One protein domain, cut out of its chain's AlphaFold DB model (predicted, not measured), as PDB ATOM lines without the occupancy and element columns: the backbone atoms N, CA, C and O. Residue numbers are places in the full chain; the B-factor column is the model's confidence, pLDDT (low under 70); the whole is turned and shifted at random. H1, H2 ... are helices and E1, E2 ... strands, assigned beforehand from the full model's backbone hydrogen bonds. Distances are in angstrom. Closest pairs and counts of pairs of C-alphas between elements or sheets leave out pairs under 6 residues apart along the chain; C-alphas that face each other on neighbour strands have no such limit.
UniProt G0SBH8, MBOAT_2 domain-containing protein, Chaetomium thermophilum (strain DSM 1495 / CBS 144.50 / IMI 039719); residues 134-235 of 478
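This is residues 134 to 235 of the 478 residues of the protein "MBOAT_2 domain-containing protein" of Chaetomium thermophilum (strain DSM 1495 / CBS 144.50 / IMI 039719) (UniProt G0SBH8). With little regular structure, this domain has a two-stranded antiparallel ribbon, E1 and E2, through its middle, and long loops and three separate helices, H1, H2 and H3, round it. The printed part has 102 residues, and the named elements, in the order E1, H1, E2, H2, H3 along the chain, hold only 39 of them; the class is mixed, helices and strands. It is compact, with a radius of gyration of the C-alphas of 13.6 A and spans of 38 by 33 by 28 A.

Start at E1, residues 136 to 142, the antiparallel neighbour of E2, residues 172 to 178; N 139 and O 175 are within hydrogen-bond range at 3.0 A. H1, residues 163 to 168, is apart from H2, residues 185 to 197, and from H3, residues 219 to 224. H2 is near E1, with 5 pairs of C-alphas within 10 A. The closest C-alphas of E2 and H3 are those of Pro 178 and Phe 222, 7.9 A. Every O i to N i+4 pair is within hydrogen-bond range in H1 and H2, and 1 of 2 in H3.

Find C-alpha 136 at (22.956, -26.293, 22.517), where E1 begins its 18.1 A; H1 covers 8.5 A, E2 17.9 A, H2 18.2 A and H3 9.0 A, to C-alpha 224 at (18.433, -38.137, 23.639).

The printed part has no cut; the links E1 to H1 and H2 to H3 are long. Look for pLDDT under 70 at residues 145 to 159, 221 and 224 to 226.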
ATOM      1  N   GLU A 134      19.457 -28.410  16.576       90.94
ATOM      2  CA  GLU A 134      20.896 -28.645  16.431       90.94
ATOM      3  C   GLU A 134      21.732 -27.864  17.443       90.94
ATOM      4  O   GLU A 134      22.862 -28.259  17.723       90.94
ATOM      5  N   ALA A 135      21.205 -26.770  17.997       92.69
ATOM      6  CA  ALA A 135      21.964 -25.905  18.884       92.69
ATOM      7  C   ALA A 135      21.801 -26.322  20.351       92.69
ATOM      8  O   ALA A 135      20.694 -26.577  20.835       92.69
ATOM      9  N   ALA A 136      22.917 -26.318  21.068       91.81
ATOM     10  CA  ALA A 136      22.956 -26.293  22.517       91.81
ATOM     11  C   ALA A 136      23.991 -25.299  23.005       91.81
ATOM     12  O   ALA A 136      25.051 -25.123  22.400       91.81
ATOM     13  N   ARG A 137      23.667 -24.708  24.149       92.06
ATOM     14  CA  ARG A 137      24.559 -23.831  24.893       92.06
ATOM     15  C   ARG A 137      25.017 -24.493  26.176       92.06
ATOM     16  O   ARG A 137      24.331 -25.360  26.709       92.06
ATOM     17  N   ILE A 138      26.153 -24.060  26.680       91.00
ATOM     18  CA  ILE A 138      26.666 -24.451  27.983       91.00
ATOM     19  C   ILE A 138      25.918 -23.644  29.044       91.00
ATOM     20  O   ILE A 138      25.825 -22.422  28.946       91.00
ATOM     21  N   VAL A 139      25.396 -24.321  30.062       89.38
ATOM     22  CA  VAL A 139      24.801 -23.691  31.248       89.38
ATOM     23  C   VAL A 139      25.326 -24.351  32.514       89.38
ATOM     24  O   VAL A 139      25.783 -25.497  32.477       89.38
ATOM     25  N   ARG A 140      25.234 -23.629  33.630       88.44
ATOM     26  CA  ARG A 140      25.484 -24.175  34.963       88.44
ATOM     27  C   ARG A 140      24.191 -24.755  35.526       88.44
ATOM     28  O   ARG A 140      23.163 -24.080  35.502       88.44
ATOM     29  N   VAL A 141      24.259 -25.968  36.054       86.25
ATOM     30  CA  VAL A 141      23.173 -26.619  36.796       86.25
ATOM     31  C   VAL A 141      23.674 -27.004  38.184       86.25
ATOM     32  O   VAL A 141      24.848 -27.354  38.302       86.25
ATOM     33  N   PRO A 142      22.863 -26.883  39.249       86.50
ATOM     34  CA  PRO A 142      23.260 -27.342  40.574       86.50
ATOM     35  C   PRO A 142      23.748 -28.792  40.530       86.50
ATOM     36  O   PRO A 142      23.168 -29.635  39.836       86.50
ATOM     37  N   LYS A 143      24.823 -29.088  41.264       83.62
ATOM     38  CA  LYS A 143      25.324 -30.461  41.378       83.62
ATOM     39  C   LYS A 143      24.224 -31.410  41.851       83.62
ATOM     40  O   LYS A 143      23.462 -31.088  42.758       83.62
ATOM     41  N   GLY A 144      24.179 -32.595  41.248       70.44
ATOM     42  CA  GLY A 144      23.186 -33.631  41.552       70.44
ATOM     43  C   GLY A 144      21.965 -33.635  40.626       70.44
ATOM     44  O   GLY A 144      21.350 -34.681  40.457       70.44
ATOM     45  N   GLU A 145      21.653 -32.531  39.938       67.31
ATOM     46  CA  GLU A 145      20.537 -32.494  38.972       67.31
ATOM     47  C   GLU A 145      20.874 -33.170  37.626       67.31
ATOM     48  O   GLU A 145      19.980 -33.503  36.849       67.31
ATOM     49  N   ALA A 146      22.160 -33.391  37.331       59.81
ATOM     50  CA  ALA A 146      22.644 -33.905  36.045       59.81
ATOM     51  C   ALA A 146      23.030 -35.402  36.043       59.81
ATOM     52  O   ALA A 146      23.555 -35.895  35.042       59.81
ATOM     53  N   GLU A 147      22.822 -36.143  37.141       54.41
ATOM     54  CA  GLU A 147      23.406 -37.487  37.312       54.41
ATOM     55  C   GLU A 147      22.811 -38.596  36.415       54.41
ATOM     56  O   GLU A 147      23.465 -39.621  36.211       54.41
ATOM     57  N   GLU A 148      21.642 -38.399  35.796       48.00
ATOM     58  CA  GLU A 148      20.913 -39.460  35.070       48.00
ATOM     59  C   GLU A 148      21.423 -39.802  33.645       48.00
ATOM     60  O   GLU A 148      20.868 -40.678  32.985       48.00
ATOM     61  N   GLY A 149      22.499 -39.178  33.142       50.34
ATOM     62  CA  GLY A 149      22.935 -39.314  31.732       50.34
ATOM     63  C   GLY A 149      24.409 -39.668  31.495       50.34
ATOM     64  O   GLY A 149      24.984 -39.270  30.481       50.34
ATOM     65  N   ARG A 150      25.069 -40.335  32.446       54.03
ATOM     66  CA  ARG A 150      26.535 -40.287  32.600       54.03
ATOM     67  C   ARG A 150      27.339 -41.057  31.537       54.03
ATOM     68  O   ARG A 150      27.337 -42.284  31.507       54.03
ATOM     69  N   GLU A 151      28.183 -40.341  30.789       47.41
ATOM     70  CA  GLU A 151      29.410 -40.890  30.195       47.41
ATOM     71  C   GLU A 151      30.592 -40.506  31.107       47.41
ATOM     72  O   GLU A 151      30.986 -39.342  31.203       47.41
ATOM     73  N   LYS A 152      31.139 -41.478  31.851       46.03
ATOM     74  CA  LYS A 152      32.297 -41.290  32.743       46.03
ATOM     75  C   LYS A 152      33.598 -41.359  31.939       46.03
ATOM     76  O   LYS A 152      34.346 -42.324  32.051       46.03
ATOM     77  N   LYS A 153      33.896 -40.341  31.135       44.28
ATOM     78  CA  LYS A 153      35.264 -40.155  30.632       44.28
ATOM     79  C   LYS A 153      35.756 -38.768  31.007       44.28
ATOM     80  O   LYS A 153      35.665 -37.819  30.238       44.28
ATOM     81  N   VAL A 154      36.247 -38.669  32.240       48.41
ATOM     82  CA  VAL A 154      37.016 -37.515  32.702       48.41
ATOM     83  C   VAL A 154      38.383 -37.623  32.038       48.41
ATOM     84  O   VAL A 154      39.225 -38.415  32.457       48.41
ATOM     85  N   VAL A 155      38.589 -36.883  30.951       51.69
ATOM     86  CA  VAL A 155      39.948 -36.621  30.477       51.69
ATOM     87  C   VAL A 155      40.591 -35.712  31.522       51.69
ATOM     88  O   VAL A 155      39.976 -34.729  31.943       51.69
ATOM     89  N   LYS A 156      41.786 -36.074  32.003       48.19
ATOM     90  CA  LYS A 156      42.550 -35.221  32.920       48.19
ATOM     91  C   LYS A 156      42.699 -33.840  32.285       48.19
ATOM     92  O   LYS A 156      43.000 -33.728  31.102       48.19
ATOM     93  N   ALA A 157      42.450 -32.804  33.075       54.59
ATOM     94  CA  ALA A 157      42.710 -31.444  32.649       54.59
ATOM     95  C   ALA A 157      44.222 -31.288  32.453       54.59
ATOM     96  O   ALA A 157      44.970 -31.323  33.427       54.59
ATOM     97  N   ASP A 158      44.667 -31.125  31.209       57.91
ATOM     98  CA  ASP A 158      46.074 -30.824  30.906       57.91
ATOM     99  C   ASP A 158      46.448 -29.383  31.306       57.91
ATOM    100  O   ASP A 158      47.616 -29.003  31.288       57.91
ATOM    101  N   VAL A 159      45.457 -28.564  31.677       68.38
ATOM    102  CA  VAL A 159      45.614 -27.148  32.009       68.38
ATOM    103  C   VAL A 159      44.831 -26.806  33.276       68.38
ATOM    104  O   VAL A 159      43.703 -27.261  33.460       68.38
ATOM    105  N   ALA A 160      45.411 -25.958  34.131       77.56
ATOM    106  CA  ALA A 160      44.737 -25.415  35.307       77.56
ATOM    107  C   ALA A 160      43.406 -24.730  34.940       77.56
ATOM    108  O   ALA A 160      43.323 -23.960  33.972       77.56
ATOM    109  N   LEU A 161      42.373 -25.015  35.738       84.44
ATOM    110  CA  LEU A 161      41.055 -24.394  35.621       84.44
ATOM    111  C   LEU A 161      41.173 -22.873  35.754       84.44
ATOM    112  O   LEU A 161      42.012 -22.376  36.503       84.44
ATOM    113  N   ASP A 162      40.332 -22.137  35.026       89.50
ATOM    114  CA  ASP A 162      40.215 -20.702  35.280       89.50
ATOM    115  C   ASP A 162      39.477 -20.440  36.602       89.50
ATOM    116  O   ASP A 162      38.698 -21.272  37.066       89.50
ATOM    117  N   GLU A 163      39.732 -19.282  37.215       91.81
ATOM    118  CA  GLU A 163      39.156 -18.887  38.506       91.81
ATOM    119  C   GLU A 163      37.623 -18.929  38.493       91.81
ATOM    120  O   GLU A 163      37.004 -19.307  39.487       91.81
ATOM    121  N   SER A 164      37.000 -18.569  37.364       89.44
ATOM    122  CA  SER A 164      35.542 -18.573  37.229       89.44
ATOM    123  C   SER A 164      34.950 -19.983  37.270       89.44
ATOM    124  O   SER A 164      33.964 -20.212  37.970       89.44
ATOM    125  N   VAL A 165      35.593 -20.935  36.596       89.56
ATOM    126  CA  VAL A 165      35.206 -22.346  36.554       89.56
ATOM    127  C   VAL A 165      35.549 -23.032  37.864       89.56
ATOM    128  O   VAL A 165      34.721 -23.776  38.376       89.56
ATOM    129  N   ALA A 166      36.729 -22.773  38.432       89.62
ATOM    130  CA  ALA A 166      37.135 -23.333  39.715       89.62
ATOM    131  C   ALA A 166      36.122 -22.977  40.816       89.62
ATOM    132  O   ALA A 166      35.650 -23.866  41.516       89.62
ATOM    133  N   ALA A 167      35.709 -21.706  40.890       87.69
ATOM    134  CA  ALA A 167      34.694 -21.253  41.839       87.69
ATOM    135  C   ALA A 167      33.287 -21.805  41.540       87.69
ATOM    136  O   ALA A 167      32.495 -22.007  42.457       87.69
ATOM    137  N   ALA A 168      32.941 -22.021  40.267       87.00
ATOM    138  CA  ALA A 168      31.630 -22.541  39.883       87.00
ATOM    139  C   ALA A 168      31.496 -24.051  40.128       87.00
ATOM    140  O   ALA A 168      30.434 -24.502  40.548       87.00
ATOM    141  N   LEU A 169      32.565 -24.819  39.901       87.50
ATOM    142  CA  LEU A 169      32.589 -26.274  40.065       87.50
ATOM    143  C   LEU A 169      32.471 -26.729  41.522       87.50
ATOM    144  O   LEU A 169      32.353 -27.928  41.756       87.50
ATOM    145  N   GLU A 170      32.500 -25.827  42.502       85.44
ATOM    146  CA  GLU A 170      32.155 -26.136  43.895       85.44
ATOM    147  C   GLU A 170      30.678 -26.548  43.999       85.44
ATOM    148  O   GLU A 170      30.382 -27.647  44.477       85.44
ATOM    149  N   ASP A 171      29.786 -25.731  43.433       85.94
ATOM    150  CA  ASP A 171      28.329 -25.821  43.600       85.94
ATOM    151  C   ASP A 171      27.583 -26.329  42.344       85.94
ATOM    152  O   ASP A 171      26.443 -26.793  42.439       85.94
ATOM    153  N   TYR A 172      28.202 -26.244  41.159       88.31
ATOM    154  CA  TYR A 172      27.540 -26.466  39.867       88.31
ATOM    155  C   TYR A 172      28.283 -27.453  38.962       88.31
ATOM    156  O   TYR A 172      29.510 -27.528  38.965       88.31
ATOM    157  N   ASP A 173      27.520 -28.129  38.107       87.94
ATOM    158  CA  ASP A 173      28.001 -28.846  36.932       87.94
ATOM    159  C   ASP A 173      27.723 -28.038  35.656       87.94
ATOM    160  O   ASP A 173      26.751 -27.284  35.558       87.94
ATOM    161  N   TYR A 174      28.570 -28.211  34.643       89.44
ATOM    162  CA  TYR A 174      28.361 -27.624  33.322       89.44
ATOM    163  C   TYR A 174      27.692 -28.638  32.402       89.44
ATOM    164  O   TYR A 174      28.207 -29.742  32.223       89.44
ATOM    165  N   VAL A 175      26.578 -28.260  31.773       88.44
ATOM    166  CA  VAL A 175      25.839 -29.137  30.852       88.44
ATOM    167  C   VAL A 175      25.515 -28.450  29.532       88.44
ATOM    168  O   VAL A 175      25.290 -27.239  29.471       88.44
ATOM    169  N   TRP A 176      25.456 -29.237  28.462       90.06
ATOM    170  CA  TRP A 176      24.882 -28.815  27.192       90.06
ATOM    171  C   TRP A 176      23.358 -28.773  27.312       90.06
ATOM    172  O   TRP A 176      22.701 -29.809  27.412       90.06
ATOM    173  N   GLN A 177      22.795 -27.571  27.274       90.06
ATOM    174  CA  GLN A 177      21.362 -27.318  27.239       90.06
ATOM    175  C   GLN A 177      20.884 -27.194  25.782       90.06
ATOM    176  O   GLN A 177      21.158 -26.170  25.140       90.06
ATOM    177  N   PRO A 178      20.148 -28.190  25.246       91.81
ATOM    178  CA  PRO A 178      19.458 -28.049  23.967       91.81
ATOM    179  C   PRO A 178      18.301 -27.049  24.088       91.81
ATOM    180  O   PRO A 178      18.000 -26.543  25.171       91.81
ATOM    181  N   TYR A 179      17.612 -26.776  22.980       92.50
ATOM    182  CA  TYR A 179      16.458 -25.880  22.999       92.50
ATOM    183  C   TYR A 179      15.409 -26.301  24.053       92.50
ATOM    184  O   TYR A 179      14.861 -27.411  23.967       92.50
ATOM    185  N   PRO A 180      15.079 -25.431  25.029       92.06
ATOM    186  CA  PRO A 180      14.239 -25.790  26.167       92.06
ATOM    187  C   PRO A 180      12.748 -25.730  25.797       92.06
ATOM    188  O   PRO A 180      11.990 -24.883  26.266       92.06
ATOM    189  N   ALA A 181      12.301 -26.649  24.936       91.94
ATOM    190  CA  ALA A 181      10.974 -26.621  24.313       91.94
ATOM    191  C   ALA A 181       9.797 -26.607  25.308       91.94
ATOM    192  O   ALA A 181       8.750 -26.042  24.995       91.94
ATOM    193  N   ARG A 182       9.969 -27.223  26.487       91.56
ATOM    194  CA  ARG A 182       8.951 -27.320  27.550       91.56
ATOM    195  C   ARG A 182       9.073 -26.238  28.629       91.56
ATOM    196  O   ARG A 182       8.198 -26.152  29.480       91.56
ATOM    197  N   ALA A 183      10.127 -25.422  28.608       92.12
ATOM    198  CA  ALA A 183      10.313 -24.359  29.593       92.12
ATOM    199  C   ALA A 183       9.372 -23.170  29.324       92.12
ATOM    200  O   ALA A 183       8.880 -23.045  28.200       92.12
ATOM    201  N   PRO A 184       9.142 -22.271  30.299       95.62
ATOM    202  CA  PRO A 184       8.374 -21.041  30.100       95.62
ATOM    203  C   PRO A 184       8.905 -20.171  28.953       95.62
ATOM    204  O   PRO A 184      10.067 -20.265  28.554       95.62
ATOM    205  N   PHE A 185       8.054 -19.280  28.432       96.19
ATOM    206  CA  PHE A 185       8.415 -18.401  27.314       96.19
ATOM    207  C   PHE A 185       9.684 -17.585  27.588       96.19
ATOM    208  O   PHE A 185      10.557 -17.548  26.728       96.19
ATOM    209  N   LEU A 186       9.833 -17.010  28.787       94.56
ATOM    210  CA  LEU A 186      11.002 -16.197  29.141       94.56
ATOM    211  C   LEU A 186      12.317 -16.986  29.107       94.56
ATOM    212  O   LEU A 186      13.335 -16.454  28.673       94.56
ATOM    213  N   THR A 187      12.303 -18.271  29.469       92.00
ATOM    214  CA  THR A 187      13.487 -19.137  29.352       92.00
ATOM    215  C   THR A 187      13.875 -19.347  27.887       92.00
ATOM    216  O   THR A 187      15.052 -19.286  27.538       92.00
ATOM    217  N   ARG A 188      12.888 -19.556  27.005       95.38
ATOM    218  CA  ARG A 188      13.120 -19.714  25.557       95.38
ATOM    219  C   ARG A 188      13.522 -18.398  24.893       95.38
ATOM    220  O   ARG A 188      14.333 -18.408  23.970       95.38
ATOM    221  N   LEU A 189      12.996 -17.283  25.395       96.06
ATOM    222  CA  LEU A 189      13.387 -15.936  25.003       96.06
ATOM    223  C   LEU A 189      14.849 -15.674  25.351       96.06
ATOM    224  O   LEU A 189      15.617 -15.314  24.467       96.06
ATOM    225  N   GLY A 190      15.261 -15.952  26.590       93.62
ATOM    226  CA  GLY A 190      16.658 -15.845  27.013       93.62
ATOM    227  C   GLY A 190      17.594 -16.730  26.187       93.62
ATOM    228  O   GLY A 190      18.636 -16.263  25.739       93.62
ATOM    229  N   TRP A 191      17.192 -17.974  25.902       93.94
ATOM    230  CA  TRP A 191      17.941 -18.876  25.018       93.94
ATOM    231  C   TRP A 191      18.091 -18.313  23.593       93.94
ATOM    232  O   TRP A 191      19.160 -18.409  22.994       93.94
ATOM    233  N   SER A 192      17.034 -17.700  23.050       96.12
ATOM    234  CA  SER A 192      17.037 -17.131  21.695       96.12
ATOM    235  C   SER A 192      17.848 -15.837  21.610       96.12
ATOM    236  O   SER A 192      18.557 -15.627  20.628       96.12
ATOM    237  N   ILE A 193      17.771 -14.986  22.639       94.50
ATOM    238  CA  ILE A 193      18.603 -13.781  22.769       94.50
ATOM    239  C   ILE A 193      20.079 -14.174  22.840       94.50
ATOM    240  O   ILE A 193      20.892 -13.570  22.150       94.50
ATOM    241  N   ASP A 194      20.414 -15.211  23.608       92.88
ATOM    242  CA  ASP A 194      21.779 -15.732  23.712       92.88
ATOM    243  C   ASP A 194      22.347 -16.186  22.389       92.88
ATOM    244  O   ASP A 194      23.394 -15.699  21.955       92.88
ATOM    245  N   LEU A 195      21.587 -17.011  21.680       93.69
ATOM    246  CA  LEU A 195      21.982 -17.433  20.353       93.69
ATOM    247  C   LEU A 195      22.204 -16.229  19.423       93.69
ATOM    248  O   LEU A 195      23.174 -16.215  18.665       93.69
ATOM    249  N   LEU A 196      21.325 -15.219  19.489       93.19
ATOM    250  CA  LEU A 196      21.414 -14.024  18.653       93.19
ATOM    251  C   LEU A 196      22.683 -13.211  18.932       93.19
ATOM    252  O   LEU A 196      23.367 -12.839  17.980       93.19
ATOM    253  N   ILE A 197      23.000 -12.931  20.195       90.25
ATOM    254  CA  ILE A 197      24.121 -12.043  20.544       90.25
ATOM    255  C   ILE A 197      25.471 -12.772  20.589       90.25
ATOM    256  O   ILE A 197      26.523 -12.133  20.576       90.25
ATOM    257  N   CYS A 198      25.477 -14.109  20.568       90.25
ATOM    258  CA  CYS A 198      26.696 -14.909  20.536       90.25
ATOM    259  C   CYS A 198      27.219 -15.135  19.102       90.25
ATOM    260  O   CYS A 198      27.268 -16.256  18.593       90.25
ATOM    261  N   PHE A 199      27.669 -14.066  18.432       90.38
ATOM    262  CA  PHE A 199      28.100 -14.108  17.021       90.38
ATOM    263  C   PHE A 199      29.207 -15.133  16.710       90.38
ATOM    264  O   PHE A 199      29.224 -15.751  15.645       90.38
ATOM    265  N   ARG A 200      30.127 -15.358  17.654       92.25
ATOM    266  CA  ARG A 200      31.220 -16.341  17.513       92.25
ATOM    267  C   ARG A 200      30.832 -17.737  18.013       92.25
ATOM    268  O   ARG A 200      31.568 -18.692  17.773       92.25
ATOM    269  N   GLY A 201      29.688 -17.850  18.689       91.56
ATOM    270  CA  GLY A 201      29.194 -19.074  19.313       91.56
ATOM    271  C   GLY A 201      30.000 -19.525  20.532       91.56
ATOM    272  O   GLY A 201      29.996 -20.709  20.838       91.56
ATOM    273  N   ALA A 202      30.705 -18.632  21.235       91.19
ATOM    274  CA  ALA A 202      31.341 -18.981  22.506       91.19
ATOM    275  C   ALA A 202      30.302 -19.569  23.477       91.19
ATOM    276  O   ALA A 202      29.267 -18.963  23.740       91.19
ATOM    277  N   GLY A 203      30.555 -20.784  23.959       90.31
ATOM    278  CA  GLY A 203      29.606 -21.513  24.801       90.31
ATOM    279  C   GLY A 203      28.488 -22.228  24.050       90.31
ATOM    280  O   GLY A 203      27.627 -22.815  24.691       90.31
ATOM    281  N   TRP A 204      28.512 -22.237  22.720       93.06
ATOM    282  CA  TRP A 204      27.573 -22.967  21.879       93.06
ATOM    283  C   TRP A 204      28.286 -24.084  21.121       93.06
ATOM    284  O   TRP A 204      29.426 -23.935  20.695       93.06
ATOM    285  N   ASN A 205      27.603 -25.198  20.869       91.75
ATOM    286  CA  ASN A 205      28.152 -26.287  20.049       91.75
ATOM    287  C   ASN A 205      28.334 -25.904  18.564       91.75
ATOM    288  O   ASN A 205      28.953 -26.645  17.805       91.75
ATOM    289  N   LEU A 206      27.781 -24.760  18.148       89.94
ATOM    290  CA  LEU A 206      27.896 -24.185  16.805       89.94
ATOM    291  C   LEU A 206      28.983 -23.097  16.713       89.94
ATOM    292  O   LEU A 206      28.943 -22.267  15.794       89.94
ATOM    293  N   ALA A 207      29.915 -23.054  17.673       91.81
ATOM    294  CA  ALA A 207      30.996 -22.079  17.682       91.81
ATOM    295  C   ALA A 207      31.917 -22.204  16.469       91.81
ATOM    296  O   ALA A 207      32.139 -23.283  15.914       91.81
ATOM    297  N   ILE A 208      32.520 -21.082  16.083       91.88
ATOM    298  CA  ILE A 208      33.558 -21.090  15.054       91.88
ATOM    299  C   ILE A 208      34.797 -21.846  15.544       91.88
ATOM    300  O   ILE A 208      35.188 -21.763  16.705       91.88
ATOM    301  N   SER A 209      35.476 -22.545  14.639       88.81
ATOM    302  CA  SER A 209      36.666 -23.341  14.974       88.81
ATOM    303  C   SER A 209      37.882 -22.516  15.414       88.81
ATOM    304  O   SER A 209      38.854 -23.082  15.912       88.81
ATOM    305  N   SER A 210      37.850 -21.193  15.225       89.94
ATOM    306  CA  SER A 210      38.944 -20.289  15.581       89.94
ATOM    307  C   SER A 210      38.935 -19.849  17.046       89.94
ATOM    308  O   SER A 210      39.929 -19.280  17.485       89.94
ATOM    309  N   ILE A 211      37.887 -20.130  17.831       92.62
ATOM    310  CA  ILE A 211      37.879 -19.832  19.274       92.62
ATOM    311  C   ILE A 211      38.164 -21.077  20.124       92.62
ATOM    312  O   ILE A 211      37.837 -22.190  19.701       92.62
ATOM    313  N   PRO A 212      38.750 -20.916  21.327       91.69
ATOM    314  CA  PRO A 212      38.806 -21.989  22.311       91.69
ATOM    315  C   PRO A 212      37.392 -22.451  22.671       91.69
ATOM    316  O   PRO A 212      36.537 -21.636  23.012       91.69
ATOM    317  N   GLN A 213      37.142 -23.753  22.588       88.88
ATOM    318  CA  GLN A 213      35.842 -24.345  22.890       88.88
ATOM    319  C   GLN A 213      36.018 -25.782  23.387       88.88
ATOM    320  O   GLN A 213      37.011 -26.425  23.025       88.88
ATOM    321  N   PRO A 214      35.080 -26.300  24.196       88.12
ATOM    322  CA  PRO A 214      35.101 -27.701  24.576       88.12
ATOM    323  C   PRO A 214      34.652 -28.573  23.392       88.12
ATOM    324  O   PRO A 214      34.028 -28.073  22.449       88.12
ATOM    325  N   PRO A 215      34.924 -29.887  23.431       84.44
ATOM    326  CA  PRO A 215      34.391 -30.820  22.453       84.44
ATOM    327  C   PRO A 215      32.859 -30.724  22.362       84.44
ATOM    328  O   PRO A 215      32.187 -30.654  23.400       84.44
ATOM    329  N   PRO A 216      32.284 -30.736  21.145       82.50
ATOM    330  CA  PRO A 216      30.837 -30.739  20.979       82.50
ATOM    331  C   PRO A 216      30.230 -32.033  21.545       82.50
ATOM    332  O   PRO A 216      30.906 -33.065  21.604       82.50
ATOM    333  N   PRO A 217      28.943 -32.014  21.934       82.12
ATOM    334  CA  PRO A 217      28.279 -33.202  22.452       82.12
ATOM    335  C   PRO A 217      28.226 -34.311  21.393       82.12
ATOM    336  O   PRO A 217      28.016 -34.049  20.206       82.12
ATOM    337  N   SER A 218      28.354 -35.569  21.830       78.44
ATOM    338  CA  SER A 218      28.180 -36.736  20.955       78.44
ATOM    339  C   SER A 218      26.824 -36.666  20.238       78.44
ATOM    340  O   SER A 218      25.801 -36.543  20.916       78.44
ATOM    341  N   PRO A 219      26.753 -36.812  18.897       76.44
ATOM    342  CA  PRO A 219      25.490 -36.731  18.159       76.44
ATOM    343  C   PRO A 219      24.423 -37.726  18.628       76.44
ATOM    344  O   PRO A 219      23.232 -37.476  18.453       76.44
ATOM    345  N   ARG A 220      24.834 -38.866  19.202       71.56
ATOM    346  CA  ARG A 220      23.916 -39.868  19.766       71.56
ATOM    347  C   ARG A 220      23.280 -39.366  21.061       71.56
ATOM    348  O   ARG A 220      22.060 -39.396  21.180       71.56
ATOM    349  N   LEU A 221      24.098 -38.857  21.981       68.56
ATOM    350  CA  LEU A 221      23.640 -38.299  23.257       68.56
ATOM    351  C   LEU A 221      22.854 -37.005  23.044       68.56
ATOM    352  O   LEU A 221      21.837 -36.775  23.677       68.56
ATOM    353  N   PHE A 222      23.249 -36.189  22.073       75.31
ATOM    354  CA  PHE A 222      22.533 -34.960  21.754       75.31
ATOM    355  C   PHE A 222      21.076 -35.218  21.333       75.31
ATOM    356  O   PHE A 222      20.165 -34.482  21.715       75.31
ATOM    357  N   ARG A 223      20.822 -36.318  20.608       74.12
ATOM    358  CA  ARG A 223      19.460 -36.724  20.217       74.12
ATOM    359  C   ARG A 223      18.605 -37.207  21.381       74.12
ATOM    360  O   ARG A 223      17.385 -37.113  21.271       74.12
ATOM    361  N   SER A 224      19.203 -37.705  22.467       68.75
ATOM    362  CA  SER A 224      18.433 -38.137  23.639       68.75
ATOM    363  C   SER A 224      17.822 -36.955  24.398       68.75
ATOM    364  O   SER A 224      16.927 -37.166  25.212       68.75
ATOM    365  N   LYS A 225      18.254 -35.715  24.098       69.19
ATOM    366  CA  LYS A 225      17.817 -34.463  24.747       69.19
ATOM    367  C   LYS A 225      18.009 -34.453  26.268       69.19
ATOM    368  O   LYS A 225      17.396 -33.633  26.948       69.19
ATOM    369  N   GLN A 226      18.850 -35.345  26.777       68.25
ATOM    370  CA  GLN A 226      19.255 -35.378  28.175       68.25
ATOM    371  C   GLN A 226      20.365 -34.348  28.429       68.25
ATOM    372  O   GLN A 226      21.071 -33.980  27.483       68.25
ATOM    373  N   PRO A 227      20.535 -33.863  29.672       70.75
ATOM    374  CA  PRO A 227      21.668 -33.015  30.024       70.75
ATOM    375  C   PRO A 227      22.979 -33.782  29.806       70.75
ATOM    376  O   PRO A 227      23.175 -34.873  30.337       70.75
ATOM    377  N   ILE A 228      23.880 -33.218  28.997       82.06
ATOM    378  CA  ILE A 228      25.189 -33.818  28.697       82.06
ATOM    379  C   ILE A 228      26.254 -33.008  29.414       82.06
ATOM    380  O   ILE A 228      26.405 -31.821  29.122       82.06
ATOM    381  N   LEU A 229      27.009 -33.649  30.305       85.31
ATOM    382  CA  LEU A 229      28.102 -32.998  31.019       85.31
ATOM    383  C   LEU A 229      29.161 -32.479  30.043       85.31
ATOM    384  O   LEU A 229      29.630 -33.180  29.145       85.31
ATOM    385  N   VAL A 230      29.538 -31.224  30.241       86.69
ATOM    386  CA  VAL A 230      30.573 -30.545  29.475       86.69
ATOM    387  C   VAL A 230      31.903 -30.790  30.161       86.69
ATOM    388  O   VAL A 230      32.070 -30.532  31.353       86.69
ATOM    389  N   GLN A 231      32.898 -31.210  29.390       84.69
ATOM    390  CA  GLN A 231      34.275 -31.292  29.865       84.69
ATOM    391  C   GLN A 231      34.897 -29.892  29.871       84.69
ATOM    392  O   GLN A 231      35.751 -29.580  29.045       84.69
ATOM    393  N   ILE A 232      34.448 -29.017  30.772       86.56
ATOM    394  CA  ILE A 232      34.835 -27.598  30.770       86.56
ATOM    395  C   ILE A 232      36.351 -27.405  30.946       86.56
ATOM    396  O   ILE A 232      36.950 -26.516  30.346       86.56
ATOM    397  N   ALA A 233      36.999 -28.317  31.673       83.56
ATOM    398  CA  ALA A 233      38.442 -28.319  31.883       83.56
ATOM    399  C   ALA A 233      39.261 -28.602  30.607       83.56
ATOM    400  O   ALA A 233      40.456 -28.332  30.572       83.56
ATOM    401  N   SER A 234      38.627 -29.133  29.553       85.38
ATOM    402  CA  SER A 234      39.282 -29.416  28.269       85.38
ATOM    403  C   SER A 234      39.404 -28.193  27.355       85.38
ATOM    404  O   SER A 234      40.049 -28.276  26.311       85.38
ATOM    405  N   ILE A 235      38.792 -27.054  27.715       89.69
ATOM    406  CA  ILE A 235      38.875 -25.838  26.903       89.69
ATOM    407  C   ILE A 235      40.332 -25.350  26.901       89.69
ATOM    408  O   ILE A 235      40.853 -24.984  27.962       89.69
TER     409      ILE A 235